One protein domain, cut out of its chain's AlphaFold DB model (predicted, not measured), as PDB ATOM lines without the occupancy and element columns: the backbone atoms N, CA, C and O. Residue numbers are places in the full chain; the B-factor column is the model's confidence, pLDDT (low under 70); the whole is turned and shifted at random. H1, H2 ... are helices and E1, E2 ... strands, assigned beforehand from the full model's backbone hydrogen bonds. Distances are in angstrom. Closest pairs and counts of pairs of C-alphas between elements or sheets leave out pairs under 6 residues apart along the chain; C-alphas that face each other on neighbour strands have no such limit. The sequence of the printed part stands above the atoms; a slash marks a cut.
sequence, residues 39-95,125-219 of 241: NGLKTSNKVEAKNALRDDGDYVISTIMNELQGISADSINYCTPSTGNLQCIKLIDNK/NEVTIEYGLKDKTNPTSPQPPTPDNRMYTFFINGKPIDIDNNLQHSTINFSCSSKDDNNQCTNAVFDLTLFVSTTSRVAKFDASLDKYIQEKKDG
ATOM      1  N   ASN A  39      69.769 131.371  88.018       92.44
ATOM      2  CA  ASN A  39      70.577 130.455  87.213       92.44
ATOM      3  C   ASN A  39      70.380 130.682  85.707       92.44
ATOM      4  O   ASN A  39      71.352 130.625  84.947       92.44
ATOM      5  N   GLY A  40      69.154 131.003  85.283       90.94
ATOM      6  CA  GLY A  40      68.848 131.406  83.912       90.94
ATOM      7  C   GLY A  40      69.629 132.651  83.495       90.94
ATOM      8  O   GLY A  40      70.313 132.628  82.473       90.94
ATOM      9  N   LEU A  41      69.626 133.698  84.329       91.25
ATOM     10  CA  LEU A  41      70.372 134.934  84.066       91.25
ATOM     11  C   LEU A  41      71.885 134.698  83.966       91.25
ATOM     12  O   LEU A  41      72.524 135.155  83.021       91.25
ATOM     13  N   LYS A  42      72.469 133.935  84.901       86.19
ATOM     14  CA  LYS A  42      73.905 133.603  84.868       86.19
ATOM     15  C   LYS A  42      74.293 132.854  83.595       86.19
ATOM     16  O   LYS A  42      75.337 133.131  83.006       86.19
ATOM     17  N   THR A  43      73.455 131.909  83.177       87.06
ATOM     18  CA  THR A  43      73.686 131.127  81.958       87.06
ATOM     19  C   THR A  43      73.590 132.013  80.721       87.06
ATOM     20  O   THR A  43      74.467 131.934  79.867       87.06
ATOM     21  N   SER A  44      72.598 132.907  80.663       86.69
ATOM     22  CA  SER A  44      72.434 133.865  79.563       86.69
ATOM     23  C   SER A  44      73.675 134.741  79.384       86.69
ATOM     24  O   SER A  44      74.249 134.769  78.299       86.69
ATOM     25  N   ASN A  45      74.167 135.360  80.462       84.12
ATOM     26  CA  ASN A  45      75.359 136.215  80.403       84.12
ATOM     27  C   ASN A  45      76.611 135.432  79.971       84.12
ATOM     28  O   ASN A  45      77.474 135.949  79.263       84.12
ATOM     29  N   LYS A  46      76.726 134.161  80.386       82.69
ATOM     30  CA  LYS A  46      77.834 133.289  79.969       82.69
ATOM     31  C   LYS A  46      77.765 132.962  78.475       82.69
ATOM     32  O   LYS A  46      78.814 132.854  77.849       82.69
ATOM     33  N   VAL A  47      76.568 132.773  77.923       84.88
ATOM     34  CA  VAL A  47      76.374 132.525  76.486       84.88
ATOM     35  C   VAL A  47      76.692 133.779  75.677       84.88
ATOM     36  O   VAL A  47      77.419 133.686  74.698       84.88
ATOM     37  N   GLU A  48      76.240 134.949  76.122       83.06
ATOM     38  CA  GLU A  48      76.514 136.221  75.442       83.06
ATOM     39  C   GLU A  48      78.019 136.507  75.332       83.06
ATOM     40  O   GLU A  48      78.526 136.740  74.238       83.06
ATOM     41  N   ALA A  49      78.766 136.366  76.433       79.50
ATOM     42  CA  ALA A  49      80.219 136.546  76.417       79.50
ATOM     43  C   ALA A  49      80.946 135.540  75.501       79.50
ATOM     44  O   ALA A  49      81.995 135.853  74.943       79.50
ATOM     45  N   LYS A  50      80.408 134.322  75.348       81.00
ATOM     46  CA  LYS A  50      80.956 133.318  74.421       81.00
ATOM     47  C   LYS A  50      80.679 133.672  72.966       81.00
ATOM     48  O   LYS A  50      81.559 133.476  72.136       81.00
ATOM     49  N   ASN A  51      79.483 134.175  72.677       86.19
ATOM     50  CA  ASN A  51      79.123 134.592  71.329       86.19
ATOM     51  C   ASN A  51      80.015 135.749  70.878       86.19
ATOM     52  O   ASN A  51      80.598 135.644  69.813       86.19
ATOM     53  N   ALA A  52      80.263 136.743  71.738       84.50
ATOM     54  CA  ALA A  52      81.179 137.839  71.416       84.50
ATOM     55  C   ALA A  52      82.601 137.353  71.050       84.50
ATOM     56  O   ALA A  52      83.177 137.799  70.066       84.50
ATOM     57  N   LEU A  53      83.158 136.388  71.798       86.56
ATOM     58  CA  LEU A  53      84.467 135.792  71.476       86.56
ATOM     59  C   LEU A  53      84.470 135.038  70.140       86.56
ATOM     60  O   LEU A  53      85.479 135.026  69.437       86.56
ATOM     61  N   ARG A  54      83.360 134.365  69.823       86.62
ATOM     62  CA  ARG A  54      83.192 133.641  68.564       86.62
ATOM     63  C   ARG A  54      83.056 134.603  67.392       86.62
ATOM     64  O   ARG A  54      83.727 134.395  66.390       86.62
ATOM     65  N   ASP A  55      82.245 135.642  67.542       89.06
ATOM     66  CA  ASP A  55      82.023 136.659  66.518       89.06
ATOM     67  C   ASP A  55      83.345 137.357  66.155       89.06
ATOM     68  O   ASP A  55      83.645 137.524  64.974       89.06
ATOM     69  N   ASP A  56      84.194 137.654  67.146       88.31
ATOM     70  CA  ASP A  56      85.541 138.193  66.921       88.31
ATOM     71  C   ASP A  56      86.454 137.214  66.168       88.31
ATOM     72  O   ASP A  56      87.172 137.606  65.244       88.31
ATOM     73  N   GLY A  57      86.434 135.930  66.542       86.88
ATOM     74  CA  GLY A  57      87.189 134.887  65.848       86.88
ATOM     75  C   GLY A  57      86.750 134.739  64.388       86.88
ATOM     76  O   GLY A  57      87.585 134.764  63.481       86.88
ATOM     77  N   ASP A  58      85.441 134.660  64.155       87.62
ATOM     78  CA  ASP A  58      84.836 134.564  62.826       87.62
ATOM     79  C   ASP A  58      85.151 135.818  61.991       87.62
ATOM     80  O   ASP A  58      85.488 135.717  60.805       87.62
ATOM     81  N   TYR A  59      85.131 137.005  62.603       91.19
ATOM     82  CA  TYR A  59      85.519 138.252  61.950       91.19
ATOM     83  C   TYR A  59      86.992 138.243  61.518       91.19
ATOM     84  O   TYR A  59      87.290 138.535  60.359       91.19
ATOM     85  N   VAL A  60      87.920 137.830  62.389       89.94
ATOM     86  CA  VAL A  60      89.354 137.741  62.053       89.94
ATOM     87  C   VAL A  60      89.597 136.738  60.923       89.94
ATOM     88  O   VAL A  60      90.258 137.076  59.939       89.94
ATOM     89  N   ILE A  61      89.033 135.527  61.022       87.88
ATOM     90  CA  ILE A  61      89.180 134.478  59.998       87.88
ATOM     91  C   ILE A  61      88.616 134.961  58.666       87.88
ATOM     92  O   ILE A  61      89.277 134.834  57.637       87.88
ATOM     93  N   SER A  62      87.399 135.511  58.669       88.25
ATOM     94  CA  SER A  62      86.741 135.974  57.447       88.25
ATOM     95  C   SER A  62      87.499 137.122  56.787       88.25
ATOM     96  O   SER A  62      87.657 137.105  55.568       88.25
ATOM     97  N   THR A  63      88.035 138.060  57.572       89.38
ATOM     98  CA  THR A  63      88.853 139.165  57.058       89.38
ATOM     99  C   THR A  63      90.130 138.635  56.408       89.38
ATOM    100  O   THR A  63      90.381 138.925  55.242       89.38
ATOM    101  N   ILE A  64      90.899 137.793  57.108       87.81
ATOM    102  CA  ILE A  64      92.132 137.198  56.563       87.81
ATOM    103  C   ILE A  64      91.827 136.386  55.300       87.81
ATOM    104  O   ILE A  64      92.504 136.522  54.286       87.81
ATOM    105  N   MET A  65      90.782 135.562  55.337       85.38
ATOM    106  CA  MET A  65      90.376 134.736  54.206       85.38
ATOM    107  C   MET A  65      89.941 135.574  53.000       85.38
ATOM    108  O   MET A  65      90.267 135.225  51.867       85.38
ATOM    109  N   ASN A  66      89.200 136.662  53.222       87.38
ATOM    110  CA  ASN A  66      88.779 137.562  52.153       87.38
ATOM    111  C   ASN A  66      89.989 138.182  51.447       87.38
ATOM    112  O   ASN A  66      90.018 138.249  50.223       87.38
ATOM    113  N   GLU A  67      91.010 138.558  52.209       85.88
ATOM    114  CA  GLU A  67      92.249 139.127  51.676       85.88
ATOM    115  C   GLU A  67      93.087 138.078  50.936       85.88
ATOM    116  O   GLU A  67      93.567 138.336  49.834       85.88
ATOM    117  N   LEU A  68      93.181 136.854  51.470       82.75
ATOM    118  CA  LEU A  68      93.838 135.730  50.794       82.75
ATOM    119  C   LEU A  68      93.144 135.345  49.477       82.75
ATOM    120  O   LEU A  68      93.819 135.006  48.512       82.75
ATOM    121  N   GLN A  69      91.808 135.396  49.421       81.44
ATOM    122  CA  GLN A  69      91.035 135.111  48.202       81.44
ATOM    123  C   GLN A  69      91.007 136.292  47.223       81.44
ATOM    124  O   GLN A  69      90.777 136.086  46.031       81.44
ATOM    125  N   GLY A  70      91.207 137.518  47.710       79.12
ATOM    126  CA  GLY A  70      91.193 138.733  46.896       79.12
ATOM    127  C   GLY A  70      92.396 138.852  45.961       79.12
ATOM    128  O   GLY A  70      92.296 139.497  44.918       79.12
ATOM    129  N   ILE A  71      93.512 138.196  46.293       79.94
ATOM    130  CA  ILE A  71      94.731 138.188  45.484       79.94
ATOM    131  C   ILE A  71      94.918 136.847  44.763       79.94
ATOM    132  O   ILE A  71      94.929 135.778  45.365       79.94
ATOM    133  N   SER A  72      95.133 136.893  43.446       77.50
ATOM    134  CA  SER A  72      95.597 135.734  42.670       77.50
ATOM    135  C   SER A  72      97.118 135.622  42.772       77.50
ATOM    136  O   SER A  72      97.827 135.891  41.809       77.50
ATOM    137  N   ALA A  73      97.619 135.302  43.964       78.19
ATOM    138  CA  ALA A  73      99.053 135.277  44.230       78.19
ATOM    139  C   ALA A  73      99.769 134.224  43.369       78.19
ATOM    140  O   ALA A  73      99.354 133.069  43.309       78.19
ATOM    141  N   ASP A  74     100.872 134.617  42.736       81.50
ATOM    142  CA  ASP A  74     101.739 133.700  41.991       81.50
ATOM    143  C   ASP A  74     102.839 133.104  42.873       81.50
ATOM    144  O   ASP A  74     103.389 132.049  42.546       81.50
ATOM    145  N   SER A  75     103.189 133.801  43.960       80.62
ATOM    146  CA  SER A  75     104.193 133.363  44.926       80.62
ATOM    147  C   SER A  75     103.840 133.763  46.360       80.62
ATOM    148  O   SER A  75     103.249 134.820  46.606       80.62
ATOM    149  N   ILE A  76     104.223 132.908  47.312       84.69
ATOM    150  CA  ILE A  76     104.028 133.105  48.755       84.69
ATOM    151  C   ILE A  76     105.384 132.993  49.450       84.69
ATOM    152  O   ILE A  76     106.100 132.008  49.257       84.69
ATOM    153  N   ASN A  77     105.733 133.986  50.270       85.19
ATOM    154  CA  ASN A  77     106.997 134.032  51.002       85.19
ATOM    155  C   ASN A  77     106.792 134.510  52.445       85.19
ATOM    156  O   ASN A  77     105.878 135.282  52.736       85.19
ATOM    157  N   TYR A  78     107.687 134.098  53.345       84.69
ATOM    158  CA  TYR A  78     107.812 134.750  54.649       84.69
ATOM    159  C   TYR A  78     108.436 136.136  54.469       84.69
ATOM    160  O   TYR A  78     109.364 136.305  53.675       84.69
ATOM    161  N   CYS A  79     107.931 137.121  55.206       82.88
ATOM    162  CA  CYS A  79     108.474 138.476  55.223       82.88
ATOM    163  C   CYS A  79     109.152 138.800  56.551       82.88
ATOM    164  O   CYS A  79     108.976 138.112  57.556       82.88
ATOM    165  N   THR A  80     109.951 139.864  56.538       77.56
ATOM    166  CA  THR A  80     110.445 140.472  57.770       77.56
ATOM    167  C   THR A  80     109.314 141.321  58.352       77.56
ATOM    168  O   THR A  80     108.845 142.215  57.647       77.56
ATOM    169  N   PRO A  81     108.860 141.056  59.585       71.12
ATOM    170  CA  PRO A  81     107.780 141.819  60.204       71.12
ATOM    171  C   PRO A  81     108.166 143.292  60.368       71.12
ATOM    172  O   PRO A  81     109.299 143.612  60.738       71.12
ATOM    173  N   SER A  82     107.203 144.184  60.140       64.62
ATOM    174  CA  SER A  82     107.394 145.633  60.282       64.62
ATOM    175  C   SER A  82     107.401 146.071  61.756       64.62
ATOM    176  O   SER A  82     107.917 147.134  62.102       64.62
ATOM    177  N   THR A  83     106.864 145.227  62.644       57.34
ATOM    178  CA  THR A  83     106.648 145.530  64.065       57.34
ATOM    179  C   THR A  83     106.930 144.307  64.945       57.34
ATOM    180  O   THR A  83     106.070 143.456  65.157       57.34
ATOM    181  N   GLY A  84     108.143 144.236  65.507       56.66
ATOM    182  CA  GLY A  84     108.564 143.176  66.438       56.66
ATOM    183  C   GLY A  84     108.873 141.818  65.784       56.66
ATOM    184  O   GLY A  84     108.604 141.600  64.613       56.66
ATOM    185  N   ASN A  85     109.471 140.890  66.544       53.97
ATOM    186  CA  ASN A  85     109.878 139.549  66.081       53.97
ATOM    187  C   ASN A  85     108.687 138.580  65.969       53.97
ATOM    188  O   ASN A  85     108.586 137.635  66.753       53.97
ATOM    189  N   LEU A  86     107.754 138.822  65.052       69.81
ATOM    190  CA  LEU A  86     106.531 138.023  64.938       69.81
ATOM    191  C   LEU A  86     106.245 137.596  63.488       69.81
ATOM    192  O   LEU A  86     106.864 138.079  62.545       69.81
ATOM    193  N   GLN A  87     105.381 136.590  63.321       80.00
ATOM    194  CA  GLN A  87     105.155 135.901  62.045       80.00
ATOM    195  C   GLN A  87     104.592 136.851  60.975       80.00
ATOM    196  O   GLN A  87     103.657 137.606  61.240       80.00
ATOM    197  N   CYS A  88     105.152 136.792  59.765       83.62
ATOM    198  CA  CYS A  88     104.784 137.644  58.634       83.62
ATOM    199  C   CYS A  88     104.738 136.808  57.354       83.62
ATOM    200  O   CYS A  88     105.703 136.103  57.035       83.62
ATOM    201  N   ILE A  89     103.631 136.899  56.616       86.12
ATOM    202  CA  ILE A  89     103.451 136.231  55.325       86.12
ATOM    203  C   ILE A  89     103.101 137.266  54.259       86.12
ATOM    204  O   ILE A  89     102.226 138.109  54.454       86.12
ATOM    205  N   LYS A  90     103.778 137.173  53.114       86.88
ATOM    206  CA  LYS A  90     103.588 138.041  51.956       86.88
ATOM    207  C   LYS A  90     103.158 137.227  50.742       86.88
ATOM    208  O   LYS A  90     103.817 136.257  50.365       86.88
ATOM    209  N   LEU A  91     102.068 137.664  50.120       84.31
ATOM    210  CA  LEU A  91     101.528 137.137  48.875       84.31
ATOM    211  C   LEU A  91     101.831 138.124  47.749       84.31
ATOM    212  O   LEU A  91     101.603 139.323  47.907       84.31
ATOM    213  N   ILE A  92     102.361 137.628  46.631       83.19
ATOM    214  CA  ILE A  92     102.838 138.461  45.523       83.19
ATOM    215  C   ILE A  92     102.233 137.963  44.207       83.19
ATOM    216  O   ILE A  92     102.409 136.800  43.839       83.19
ATOM    217  N   ASP A  93     101.570 138.863  43.483       82.75
ATOM    218  CA  ASP A  93     101.119 138.686  42.097       82.75
ATOM    219  C   ASP A  93     102.103 139.402  41.155       82.75
ATOM    220  O   ASP A  93     102.070 140.627  40.979       82.75
ATOM    221  N   ASN A  94     103.007 138.620  40.564       76.62
ATOM    222  CA  ASN A  94     104.093 139.106  39.715       76.62
ATOM    223  C   ASN A  94     104.093 138.504  38.301       76.62
ATOM    224  O   ASN A  94     105.052 138.735  37.563       76.62
ATOM    225  N   LYS A  95     103.054 137.767  37.891       72.81
ATOM    226  CA  LYS A  95     102.925 137.205  36.538       72.81
ATOM    227  C   LYS A  95     101.718 137.822  35.820       72.81
ATOM    228  O   LYS A  95     100.645 137.985  36.387       72.81
ATOM    229  N   ASN A 125     100.791 143.614  42.616       79.56
ATOM    230  CA  ASN A 125      99.844 143.542  43.721       79.56
ATOM    231  C   ASN A 125     100.461 142.667  44.810       79.56
ATOM    232  O   ASN A 125     100.868 141.531  44.552       79.56
ATOM    233  N   GLU A 126     100.534 143.198  46.025       82.62
ATOM    234  CA  GLU A 126     101.037 142.479  47.185       82.62
ATOM    235  C   GLU A 126     100.080 142.616  48.362       82.62
ATOM    236  O   GLU A 126      99.526 143.687  48.606       82.62
ATOM    237  N   VAL A 127      99.888 141.511  49.076       85.62
ATOM    238  CA  VAL A 127      99.136 141.476  50.330       85.62
ATOM    239  C   VAL A 127     100.061 140.947  51.411       85.62
ATOM    240  O   VAL A 127     100.674 139.888  51.253       85.62
ATOM    241  N   THR A 128     100.153 141.684  52.512       85.81
ATOM    242  CA  THR A 128     100.983 141.321  53.663       85.81
ATOM    243  C   THR A 128     100.091 141.084  54.869       85.81
ATOM    244  O   THR A 128      99.300 141.953  55.237       85.81
ATOM    245  N   ILE A 129     100.237 139.916  55.492       87.25
ATOM    246  CA  ILE A 129      99.566 139.550  56.738       87.25
ATOM    247  C   ILE A 129     100.641 139.411  57.814       87.25
ATOM    248  O   ILE A 129     101.504 138.535  57.732       87.25
ATOM    249  N   GLU A 130     100.591 140.274  58.825       88.06
ATOM    250  CA  GLU A 130     101.526 140.276  59.952       88.06
ATOM    251  C   GLU A 130     100.782 139.979  61.253       88.06
ATOM    252  O   GLU A 130      99.666 140.446  61.460       88.06
ATOM    253  N   TYR A 131     101.389 139.226  62.160       87.44
ATOM    254  CA  TYR A 131     100.916 139.094  63.536       87.44
ATOM    255  C   TYR A 131     101.757 140.010  64.425       87.44
ATOM    256  O   TYR A 131     102.981 139.951  64.369       87.44
ATOM    257  N   GLY A 132     101.137 140.874  65.227       84.25
ATOM    258  CA  GLY A 132     101.860 141.947  65.912       84.25
ATOM    259  C   GLY A 132     101.156 142.493  67.147       84.25
ATOM    260  O   GLY A 132     100.037 142.107  67.472       84.25
ATOM    261  N   LEU A 133     101.814 143.426  67.835       83.56
ATOM    262  CA  LEU A 133     101.232 144.168  68.955       83.56
ATOM    263  C   LEU A 133     100.536 145.442  68.449       83.56
ATOM    264  O   LEU A 133     101.137 146.220  67.716       83.56
ATOM    265  N   LYS A 134      99.296 145.671  68.890       82.00
ATOM    266  CA  LYS A 134      98.529 146.919  68.756       82.00
ATOM    267  C   LYS A 134      98.375 147.556  70.136       82.00
ATOM    268  O   LYS A 134      98.066 146.873  71.115       82.00
ATOM    269  N   ASP A 135      98.524 148.872  70.199       74.06
ATOM    270  CA  ASP A 135      98.189 149.648  71.390       74.06
ATOM    271  C   ASP A 135      96.680 149.925  71.422       74.06
ATOM    272  O   ASP A 135      96.114 150.452  70.464       74.06
ATOM    273  N   LYS A 136      96.002 149.574  72.525       63.34
ATOM    274  CA  LYS A 136      94.549 149.796  72.688       63.34
ATOM    275  C   LYS A 136      94.168 151.279  72.756       63.34
ATOM    276  O   LYS A 136      93.029 151.647  72.486       63.34
ATOM    277  N   THR A 137      95.096 152.152  73.144       53.97
ATOM    278  CA  THR A 137      94.867 153.599  73.208       53.97
ATOM    279  C   THR A 137      95.154 154.235  71.858       53.97
ATOM    280  O   THR A 137      96.315 154.365  71.505       53.97
ATOM    281  N   ASN A 138      94.087 154.634  71.162       47.44
ATOM    282  CA  ASN A 138      93.990 155.641  70.095       47.44
ATOM    283  C   ASN A 138      95.252 155.870  69.215       47.44
ATOM    284  O   ASN A 138      96.253 156.375  69.727       47.44
ATOM    285  N   PRO A 139      95.187 155.685  67.878       49.12
ATOM    286  CA  PRO A 139      96.327 155.830  66.952       49.12
ATOM    287  C   PRO A 139      96.966 157.238  66.870       49.12
ATOM    288  O   PRO A 139      97.853 157.468  66.054       49.12
ATOM    289  N   THR A 140      96.535 158.192  67.696       47.25
ATOM    290  CA  THR A 140      96.957 159.603  67.707       47.25
ATOM    291  C   THR A 140      97.342 160.138  69.092       47.25
ATOM    292  O   THR A 140      97.423 161.353  69.268       47.25
ATOM    293  N   SER A 141      97.606 159.284  70.088       42.03
ATOM    294  CA  SER A 141      98.104 159.763  71.386       42.03
ATOM    295  C   SER A 141      99.639 159.700  71.463       42.03
ATOM    296  O   SER A 141     100.205 158.625  71.285       42.03
ATOM    297  N   PRO A 142     100.342 160.811  71.761       50.88
ATOM    298  CA  PRO A 142     101.806 160.860  71.845       50.88
ATOM    299  C   PRO A 142     102.377 160.276  73.152       50.88
ATOM    300  O   PRO A 142     103.539 160.519  73.476       50.88
ATOM    301  N   GLN A 143     101.584 159.536  73.929       47.84
ATOM    302  CA  GLN A 143     102.024 158.983  75.206       47.84
ATOM    303  C   GLN A 143     102.391 157.500  75.047       47.84
ATOM    304  O   GLN A 143     101.580 156.747  74.507       47.84
ATOM    305  N   PRO A 144     103.586 157.065  75.498       49.00
ATOM    306  CA  PRO A 144     104.003 155.679  75.359       49.00
ATOM    307  C   PRO A 144     103.001 154.747  76.060       49.00
ATOM    308  O   PRO A 144     102.613 155.019  77.203       49.00
ATOM    309  N   PRO A 145     102.568 153.669  75.391       50.34
ATOM    310  CA  PRO A 145     101.600 152.725  75.932       50.34
ATOM    311  C   PRO A 145     102.162 152.058  77.191       50.34
ATOM    312  O   PRO A 145     103.294 151.570  77.221       50.34
ATOM    313  N   THR A 146     101.356 152.017  78.250       52.50
ATOM    314  CA  THR A 146     101.618 151.173  79.416       52.50
ATOM    315  C   THR A 146     101.594 149.692  79.006       52.50
ATOM    316  O   THR A 146     100.799 149.307  78.146       52.50
ATOM    317  N   PRO A 147     102.441 148.829  79.603       55.66
ATOM    318  CA  PRO A 147     102.586 147.431  79.185       55.66
ATOM    319  C   PRO A 147     101.289 146.607  79.251       55.66
ATOM    320  O   PRO A 147     101.153 145.680  78.456       55.66
ATOM    321  N   ASP A 148     100.333 146.989  80.107       56.25
ATOM    322  CA  ASP A 148      99.009 146.356  80.251       56.25
ATOM    323  C   ASP A 148      98.006 146.695  79.137       56.25
ATOM    324  O   ASP A 148      96.928 146.106  79.070       56.25
ATOM    325  N   ASN A 149      98.328 147.643  78.252       67.69
ATOM    326  CA  ASN A 149      97.395 148.130  77.235       67.69
ATOM    327  C   ASN A 149      97.737 147.674  75.809       67.69
ATOM    328  O   ASN A 149      97.191 148.192  74.832       67.69
ATOM    329  N   ARG A 150      98.651 146.709  75.688       74.19
ATOM    330  CA  ARG A 150      99.054 146.123  74.411       74.19
ATOM    331  C   ARG A 150      98.277 144.840  74.179       74.19
ATOM    332  O   ARG A 150      98.201 143.988  75.060       74.19
ATOM    333  N   MET A 151      97.710 144.698  72.993       82.00
ATOM    334  CA  MET A 151      97.026 143.484  72.564       82.00
ATOM    335  C   MET A 151      97.683 142.940  71.309       82.00
ATOM    336  O   MET A 151      98.125 143.704  70.455       82.00
ATOM    337  N   TYR A 152      97.746 141.623  71.184       87.06
ATOM    338  CA  TYR A 152      98.145 141.002  69.936       87.06
ATOM    339  C   TYR A 152      96.973 141.051  68.958       87.06
ATOM    340  O   TYR A 152      95.834 140.767  69.333       87.06
ATOM    341  N   THR A 153      97.252 141.423  67.714       89.38
ATOM    342  CA  THR A 153      96.294 141.403  66.607       89.38
ATOM    343  C   THR A 153      97.006 141.051  65.302       89.38
ATOM    344  O   THR A 153      98.237 141.064  65.225       89.38
ATOM    345  N   PHE A 154      96.230 140.744  64.269       89.12
ATOM    346  CA  PHE A 154      96.743 140.640  62.910       89.12
ATOM    347  C   PHE A 154      96.675 141.998  62.212       89.12
ATOM    348  O   PHE A 154      95.762 142.793  62.441       89.12
ATOM    349  N   PHE A 155      97.641 142.254  61.345       87.94
ATOM    350  CA  PHE A 155      97.741 143.420  60.490       87.94
ATOM    351  C   PHE A 155      97.646 142.958  59.049       87.94
ATOM    352  O   PHE A 155      98.353 142.042  58.637       87.94
ATOM    353  N   ILE A 156      96.790 143.613  58.282       88.38
ATOM    354  CA  ILE A 156      96.636 143.375  56.854       88.38
ATOM    355  C   ILE A 156      97.073 144.650  56.157       88.38
ATOM    356  O   ILE A 156      96.504 145.718  56.391       88.38
ATOM    357  N   ASN A 157      98.124 144.555  55.345       86.94
ATOM    358  CA  ASN A 157      98.737 145.700  54.669       86.94
ATOM    359  C   ASN A 157      99.080 146.840  55.653       86.94
ATOM    360  O   ASN A 157      98.835 148.015  55.386       86.94
ATOM    361  N   GLY A 158      99.584 146.477  56.840       82.25
ATOM    362  CA  GLY A 158      99.928 147.410  57.919       82.25
ATOM    363  C   GLY A 158      98.741 147.967  58.717       82.25
ATOM    364  O   GLY A 158      98.954 148.675  59.699       82.25
ATOM    365  N   LYS A 159      97.491 147.643  58.356       87.62
ATOM    366  CA  LYS A 159      96.299 148.050  59.111       87.62
ATOM    367  C   LYS A 159      95.895 146.951  60.103       87.62
ATOM    368  O   LYS A 159      95.657 145.826  59.666       87.62
ATOM    369  N   PRO A 160      95.775 147.240  61.410       88.44
ATOM    370  CA  PRO A 160      95.331 146.241  62.375       88.44
ATOM    371  C   PRO A 160      93.871 145.849  62.129       88.44
ATOM    372  O   PRO A 160      93.037 146.708  61.826       88.44
ATOM    373  N   ILE A 161      93.551 144.571  62.332       89.69
ATOM    374  CA  ILE A 161      92.164 144.116  62.432       89.69
ATOM    375  C   ILE A 161      91.569 144.696  63.718       89.69
ATOM    376  O   ILE A 161      92.188 144.662  64.791       89.69
ATOM    377  N   ASP A 162      90.387 145.291  63.579       88.44
ATOM    378  CA  ASP A 162      89.705 145.967  64.673       88.44
ATOM    379  C   ASP A 162      88.838 144.980  65.450       88.44
ATOM    380  O   ASP A 162      87.768 144.585  64.999       88.44
ATOM    381  N   ILE A 163      89.368 144.545  66.588       86.62
ATOM    382  CA  ILE A 163      88.727 143.679  67.573       86.62
ATOM    383  C   ILE A 163      89.086 144.203  68.963       86.62
ATOM    384  O   ILE A 163      90.141 144.823  69.143       86.62
ATOM    385  N   ASP A 164      88.236 143.915  69.943       83.62
ATOM    386  CA  ASP A 164      88.436 144.349  71.330       83.62
ATOM    387  C   ASP A 164      89.248 143.335  72.157       83.62
ATOM    388  O   ASP A 164      89.809 143.660  73.214       83.62
ATOM    389  N   ASN A 165      89.342 142.097  71.663       84.81
ATOM    390  CA  ASN A 165      89.956 140.971  72.355       84.81
ATOM    391  C   ASN A 165      91.405 140.709  71.932       84.81
ATOM    392  O   ASN A 165      91.830 141.007  70.820       84.81
ATOM    393  N   ASN A 166      92.192 140.137  72.845       86.25
ATOM    394  CA  ASN A 166      93.617 139.902  72.642       86.25
ATOM    395  C   ASN A 166      93.851 138.559  71.942       86.25
ATOM    396  O   ASN A 166      93.399 137.525  72.437       86.25
ATOM    397  N   LEU A 167      94.611 138.568  70.845       87.00
ATOM    398  CA  LEU A 167      94.944 137.375  70.064       87.00
ATOM    399  C   LEU A 167      96.243 136.687  70.497       87.00
ATOM    400  O   LEU A 167      96.887 136.019  69.688       87.00
ATOM    401  N   GLN A 168      96.670 136.872  71.745       85.56
ATOM    402  CA  GLN A 168      97.923 136.313  72.240       85.56
ATOM    403  C   GLN A 168      97.982 134.796  72.019       85.56
ATOM    404  O   GLN A 168      97.021 134.090  72.296       85.56
ATOM    405  N   HIS A 169      99.139 134.304  71.565       83.62
ATOM    406  CA  HIS A 169      99.388 132.907  71.170       83.62
ATOM    407  C   HIS A 169      98.739 132.462  69.856       83.62
ATOM    408  O   HIS A 169      98.908 131.304  69.478       83.62
ATOM    409  N   SER A 170      98.059 133.354  69.134       85.81
ATOM    410  CA  SER A 170      97.622 133.049  67.771       85.81
ATOM    411  C   SER A 170      98.824 132.881  66.847       85.81
ATOM    412  O   SER A 170      99.847 133.552  67.002       85.81
ATOM    413  N   THR A 171      98.696 131.984  65.878       83.81
ATOM    414  CA  THR A 171      99.748 131.668  64.913       83.81
ATOM    415  C   THR A 171      99.175 131.582  63.515       83.81
ATOM    416  O   THR A 171      98.088 131.036  63.317       83.81
ATOM    417  N   ILE A 172      99.949 132.055  62.545       85.69
ATOM    418  CA  ILE A 172      99.677 131.882  61.125       85.69
ATOM    419  C   ILE A 172     100.892 131.231  60.474       85.69
ATOM    420  O   ILE A 172     102.001 131.764  60.504       85.69
ATOM    421  N   ASN A 173     100.682 130.054  59.901       86.81
ATOM    422  CA  ASN A 173     101.713 129.305  59.200       86.81
ATOM    423  C   ASN A 173     101.212 128.940  57.803       86.81
ATOM    424  O   ASN A 173     100.009 128.892  57.544       86.81
ATOM    425  N   PHE A 174     102.143 128.654  56.899       86.44
ATOM    426  CA  PHE A 174     101.805 128.031  55.627       86.44
ATOM    427  C   PHE A 174     102.759 126.883  55.323       86.44
ATOM    428  O   PHE A 174     103.959 126.945  55.611       86.44
ATOM    429  N   SER A 175     102.214 125.839  54.710       85.44
ATOM    430  CA  SER A 175     102.963 124.710  54.176       85.44
ATOM    431  C   SER A 175     102.918 124.753  52.657       85.44
ATOM    432  O   SER A 175     101.847 124.830  52.055       85.44
ATOM    433  N   CYS A 176     104.088 124.722  52.027       85.75
ATOM    434  CA  CYS A 176     104.190 124.775  50.579       85.75
ATOM    435  C   CYS A 176     103.978 123.390  49.955       85.75
ATOM    436  O   CYS A 176     104.764 122.478  50.208       85.75
ATOM    437  N   SER A 177     102.964 123.246  49.103       84.88
ATOM    438  CA  SER A 177     102.666 122.005  48.379       84.88
ATOM    439  C   SER A 177     103.427 121.886  47.058       84.88
ATOM    440  O   SER A 177     103.741 120.772  46.645       84.88
ATOM    441  N   SER A 178     103.705 122.994  46.369       81.06
ATOM    442  CA  SER A 178     104.494 122.983  45.133       81.06
ATOM    443  C   SER A 178     105.300 124.259  44.976       81.06
ATOM    444  O   SER A 178     104.874 125.334  45.404       81.06
ATOM    445  N   LYS A 179     106.453 124.135  44.322       84.94
ATOM    446  CA  LYS A 179     107.350 125.249  44.035       84.94
ATOM    447  C   LYS A 179     107.584 125.385  42.539       84.94
ATOM    448  O   LYS A 179     107.483 124.394  41.821       84.94
ATOM    449  N   ASP A 180     107.875 126.597  42.088       80.75
ATOM    450  CA  ASP A 180     108.352 126.833  40.725       80.75
ATOM    451  C   ASP A 180     109.865 126.593  40.589       80.75
ATOM    452  O   ASP A 180     110.560 126.280  41.562       80.75
ATOM    453  N   ASP A 181     110.378 126.766  39.369       81.56
ATOM    454  CA  ASP A 181     111.800 126.609  39.034       81.56
ATOM    455  C   ASP A 181     112.714 127.564  39.825       81.56
ATOM    456  O   ASP A 181     113.901 127.295  39.999       81.56
ATOM    457  N   ASN A 182     112.156 128.652  40.366       78.12
ATOM    458  CA  ASN A 182     112.859 129.616  41.211       78.12
ATOM    459  C   ASN A 182     112.736 129.285  42.709       78.12
ATOM    460  O   ASN A 182     113.065 130.125  43.550       78.12
ATOM    461  N   ASN A 183     112.266 128.079  43.057       80.56
ATOM    462  CA  ASN A 183     112.028 127.619  44.428       80.56
ATOM    463  C   ASN A 183     111.008 128.495  45.193       80.56
ATOM    464  O   ASN A 183     110.973 128.463  46.427       80.56
ATOM    465  N   GLN A 184     110.165 129.253  44.482       80.69
ATOM    466  CA  GLN A 184     109.094 130.053  45.075       80.69
ATOM    467  C   GLN A 184     107.849 129.200  45.257       80.69
ATOM    468  O   GLN A 184     107.517 128.374  44.407       80.69
ATOM    469  N   CYS A 185     107.150 129.392  46.375       81.19
ATOM    470  CA  CYS A 185     105.961 128.611  46.662       81.19
ATOM    471  C   CYS A 185     104.784 129.045  45.783       81.19
ATOM    472  O   CYS A 185     104.329 130.178  45.912       81.19
ATOM    473  N   THR A 186     104.294 128.149  44.922       76.50
ATOM    474  CA  THR A 186     103.175 128.414  44.000       76.50
ATOM    475  C   THR A 186     101.838 127.922  44.532       76.50
ATOM    476  O   THR A 186     100.820 128.558  44.292       76.50
ATOM    477  N   ASN A 187     101.836 126.818  45.285       81.25
ATOM    478  CA  ASN A 187     100.655 126.321  45.984       81.25
ATOM    479  C   ASN A 187     101.002 126.130  47.456       81.25
ATOM    480  O   ASN A 187     101.981 125.449  47.768       81.25
ATOM    481  N   ALA A 188     100.185 126.676  48.351       81.38
ATOM    482  CA  ALA A 188     100.348 126.512  49.787       81.38
ATOM    483  C   ALA A 188      99.011 126.244  50.474       81.38
ATOM    484  O   ALA A 188      97.969 126.735  50.043       81.38
ATOM    485  N   VAL A 189      99.079 125.504  51.576       83.69
ATOM    486  CA  VAL A 189      97.992 125.382  52.545       83.69
ATOM    487  C   VAL A 189      98.315 126.308  53.708       83.69
ATOM    488  O   VAL A 189      99.434 126.285  54.224       83.69
ATOM    489  N   PHE A 190      97.353 127.141  54.089       83.88
ATOM    490  CA  PHE A 190      97.475 128.031  55.238       83.88
ATOM    491  C   PHE A 190      96.801 127.405  56.453       83.88
ATOM    492  O   PHE A 190      95.644 126.979  56.377       83.88
ATOM    493  N   ASP A 191      97.522 127.429  57.568       84.62
ATOM    494  CA  ASP A 191      97.050 127.000  58.874       84.62
ATOM    495  C   ASP A 191      96.988 128.220  59.791       84.62
ATOM    496  O   ASP A 191      98.006 128.853  60.098       84.62
ATOM    497  N   LEU A 192      95.771 128.554  60.212       85.31
ATOM    498  CA  LEU A 192      95.502 129.654  61.122       85.31
ATOM    499  C   LEU A 192      94.948 129.087  62.428       85.31
ATOM    500  O   LEU A 192      93.865 128.504  62.459       85.31
ATOM    501  N   THR A 193      95.676 129.308  63.516       85.50
ATOM    502  CA  THR A 193      95.206 129.004  64.869       85.50
ATOM    503  C   THR A 193      95.044 130.315  65.617       85.50
ATOM    504  O   THR A 193      96.011 131.044  65.827       85.50
ATOM    505  N   LEU A 194      93.815 130.612  66.024       84.19
ATOM    506  CA  LEU A 194      93.467 131.802  66.783       84.19
ATOM    507  C   LEU A 194      93.221 131.451  68.244       84.19
ATOM    508  O   LEU A 194      92.488 130.518  68.565       84.19
ATOM    509  N   PHE A 195      93.785 132.256  69.129       85.06
ATOM    510  CA  PHE A 195      93.488 132.255  70.552       85.06
ATOM    511  C   PHE A 195      92.915 133.616  70.909       85.06
ATOM    512  O   PHE A 195      93.651 134.590  71.007       85.06
ATOM    513  N   VAL A 196      91.598 133.695  71.076       84.00
ATOM    514  CA  VAL A 196      90.910 134.936  71.436       84.00
ATOM    515  C   VAL A 196      90.741 134.957  72.947       84.00
ATOM    516  O   VAL A 196      90.107 134.073  73.529       84.00
ATOM    517  N   SER A 197      91.328 135.952  73.601       78.44
ATOM    518  CA  SER A 197      91.312 136.081  75.055       78.44
ATOM    519  C   SER A 197      90.748 137.423  75.514       78.44
ATOM    520  O   SER A 197      91.018 138.481  74.945       78.44
ATOM    521  N   THR A 198      89.972 137.357  76.592       73.12
ATOM    522  CA  THR A 198      89.538 138.494  77.415       73.12
ATOM    523  C   THR A 198      90.267 138.423  78.755       73.12
ATOM    524  O   THR A 198      90.867 137.401  79.087       73.12
ATOM    525  N   THR A 199      90.127 139.447  79.597       64.31
ATOM    526  CA  THR A 199      90.698 139.489  80.957       64.31
ATOM    527  C   THR A 199      90.289 138.308  81.857       64.31
ATOM    528  O   THR A 199      90.878 138.132  82.915       64.31
ATOM    529  N   SER A 200      89.281 137.507  81.480       57.59
ATOM    530  CA  SER A 200      88.773 136.387  82.294       57.59
ATOM    531  C   SER A 200      88.500 135.082  81.529       57.59
ATOM    532  O   SER A 200      88.041 134.114  82.134       57.59
ATOM    533  N   ARG A 201      88.705 135.027  80.203       61.84
ATOM    534  CA  ARG A 201      88.313 133.872  79.362       61.84
ATOM    535  C   ARG A 201      89.215 133.733  78.140       61.84
ATOM    536  O   ARG A 201      89.571 134.749  77.553       61.84
ATOM    537  N   VAL A 202      89.487 132.499  77.716       61.97
ATOM    538  CA  VAL A 202      90.225 132.171  76.482       61.97
ATOM    539  C   VAL A 202      89.383 131.225  75.624       61.97
ATOM    540  O   VAL A 202      88.789 130.284  76.150       61.97
ATOM    541  N   ALA A 203      89.327 131.476  74.319       65.81
ATOM    542  CA  ALA A 203      88.735 130.605  73.311       65.81
ATOM    543  C   ALA A 203      89.779 130.286  72.231       65.81
ATOM    544  O   ALA A 203      90.547 131.163  71.835       65.81
ATOM    545  N   LYS A 204      89.812 129.033  71.765       61.00
ATOM    546  CA  LYS A 204      90.689 128.578  70.681       61.00
ATOM    547  C   LYS A 204      89.848 128.301  69.441       61.00
ATOM    548  O   LYS A 204      88.841 127.608  69.534       61.00
ATOM    549  N   PHE A 205      90.289 128.804  68.297       63.53
ATOM    550  CA  PHE A 205      89.673 128.551  67.004       63.53
ATOM    551  C   PHE A 205      90.742 128.074  66.028       63.53
ATOM    552  O   PHE A 205      91.770 128.726  65.854       63.53
ATOM    553  N   ASP A 206      90.501 126.937  65.388       60.84
ATOM    554  CA  ASP A 206      91.376 126.400  64.352       60.84
ATOM    555  C   ASP A 206      90.679 126.546  62.996       60.84
ATOM    556  O   ASP A 206      89.546 126.093  62.811       60.84
ATOM    557  N   ALA A 207      91.355 127.184  62.044       58.75
ATOM    558  CA  ALA A 207      90.875 127.359  60.682       58.75
ATOM    559  C   ALA A 207      91.905 126.801  59.693       58.75
ATOM    560  O   ALA A 207      93.062 127.215  59.671       58.75
ATOM    561  N   SER A 208      91.451 125.869  58.853       54.78
ATOM    562  CA  SER A 208      92.224 125.329  57.733       54.78
ATOM    563  C   SER A 208      91.558 125.721  56.418       54.78
ATOM    564  O   SER A 208      90.339 125.577  56.256       54.78
ATOM    565  N   LEU A 209      92.356 126.237  55.480       56.94
ATOM    566  CA  LEU A 209      91.863 126.826  54.234       56.94
ATOM    567  C   LEU A 209      91.112 125.810  53.350       56.94
ATOM    568  O   LEU A 209      90.080 126.143  52.763       56.94
ATOM    569  N   ASP A 210      91.580 124.560  53.310       51.75
ATOM    570  CA  ASP A 210      90.980 123.491  52.498       51.75
ATOM    571  C   ASP A 210      89.538 123.187  52.915       51.75
ATOM    572  O   ASP A 210      88.663 122.960  52.077       51.75
ATOM    573  N   LYS A 211      89.264 123.243  54.219       53.12
ATOM    574  CA  LYS A 211      87.934 122.993  54.780       53.12
ATOM    575  C   LYS A 211      86.959 124.124  54.459       53.12
ATOM    576  O   LYS A 211      85.827 123.874  54.052       53.12
ATOM    577  N   TYR A 212      87.432 125.365  54.555       48.06
ATOM    578  CA  TYR A 212      86.643 126.558  54.256       48.06
ATOM    579  C   TYR A 212      86.221 126.624  52.777       48.06
ATOM    580  O   TYR A 212      85.078 126.962  52.463       48.06
ATOM    581  N   ILE A 213      87.126 126.282  51.848       47.53
ATOM    582  CA  ILE A 213      86.834 126.284  50.403       47.53
ATOM    583  C   ILE A 213      85.748 125.253  50.058       47.53
ATOM    584  O   ILE A 213      84.886 125.533  49.221       47.53
ATOM    585  N   GLN A 214      85.757 124.085  50.704       48.50
ATOM    586  CA  GLN A 214      84.734 123.053  50.502       48.50
ATOM    587  C   GLN A 214      83.365 123.492  51.042       48.50
ATOM    588  O   GLN A 214      82.363 123.386  50.341       48.50
ATOM    589  N   GLU A 215      83.313 124.079  52.239       48.34
ATOM    590  CA  GLU A 215      82.050 124.528  52.846       48.34
ATOM    591  C   GLU A 215      81.398 125.687  52.073       48.34
ATOM    592  O   GLU A 215      80.177 125.705  51.896       48.34
ATOM    593  N   LYS A 216      82.201 126.604  51.515       42.22
ATOM    594  CA  LYS A 216      81.703 127.697  50.662       42.22
ATOM    595  C   LYS A 216      81.180 127.193  49.310       42.22
ATOM    596  O   LYS A 216      80.188 127.726  48.816       42.22
ATOM    597  N   LYS A 217      81.799 126.160  48.717       49.50
ATOM    598  CA  LYS A 217      81.280 125.497  47.500       49.50
ATOM    599  C   LYS A 217      79.928 124.821  47.740       49.50
ATOM    600  O   LYS A 217      79.087 124.827  46.847       49.50
ATOM    601  N   ASP A 218      79.700 124.332  48.954       53.03
ATOM    602  CA  ASP A 218      78.433 123.736  49.386       53.03
ATOM    603  C   ASP A 218      77.349 124.771  49.752       53.03
ATOM    604  O   ASP A 218      76.257 124.394  50.183       53.03
ATOM    605  N   GLY A 219      77.630 126.077  49.633       37.25
ATOM    606  CA  GLY A 219      76.709 127.137  50.058       37.25
ATOM    607  C   GLY A 219      76.474 127.176  51.573       37.25
ATOM    608  O   GLY A 219      75.499 127.774  52.031       37.25
TER     609      GLY A 219
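AT A GLANCE: This is residues 39 to 95 and 125 to 219 of the 241 residues of an uncharacterized protein of Priestia koreensis (UniProt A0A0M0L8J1). Two small antiparallel sheets, E1 to E4 and E5 to E7, stand at an angle like a V, and the long helix H1 runs in its mouth, along both. Residues 39 to 48 of H1 stick out, as do loop residues 138 to 143 and residues 214 to 219 at the end with H2. The 152 printed residues hold H1, then seven strands, then H2, of mixed class. The whole is only just compact, close to loose, with a radius of gyration of the C-alphas of 17.5 A and spans of 61 by 46 by 21 A.

IN THESE COORDINATES: Find E1, residues 75 to 78, at C-alpha 75 (104.193, 133.363, 44.926); after it along the chain come E2, 88 to 93, E3, 125 to 135, and E4, 150 to 156, and the sheet runs, strand beside strand, E1, E2, E3, E4. Then find E5, 171 to 179, E6, 185 to 198, 36.2 A long, and E7, 201 to 208. H1, residues 39 to 70, begins at (70.577, 130.455, 87.213) and spans 46.0 A; H2, 209 to 217, ends at (81.280, 125.497, 47.500).

HOW THE PARTS SIT: Look across the first sheet: N 77 and O 90 are 3.0 A apart, N 91 and O 127 2.9 A, N 132 and O 153 2.9 A. E5, E6 and E7 form a meander, each strand the antiparallel neighbour of the one before, with N 173 to O 191 at 2.9 A and N 194 to O 205 at 2.8 A. E1 touches E6 at C-alphas 75 and 186, 5.1 A. H1 is on both sheets, making two layers with each, a helix on one face of a sheet; C-alphas 53 and 196, its closest with E6, are 6.5 A apart. H2 only grazes the second sheet. In H1 and H2 every O i to N i+4 pair is within hydrogen-bond range.

THE WHOLE: Residues 96 to 124 are not printed; the gap is 10.1 A. The links E3 to E4 and E4 to E5 are long. Confidence is under 70 at 82 to 86, 136 to 149 and 199 to 219.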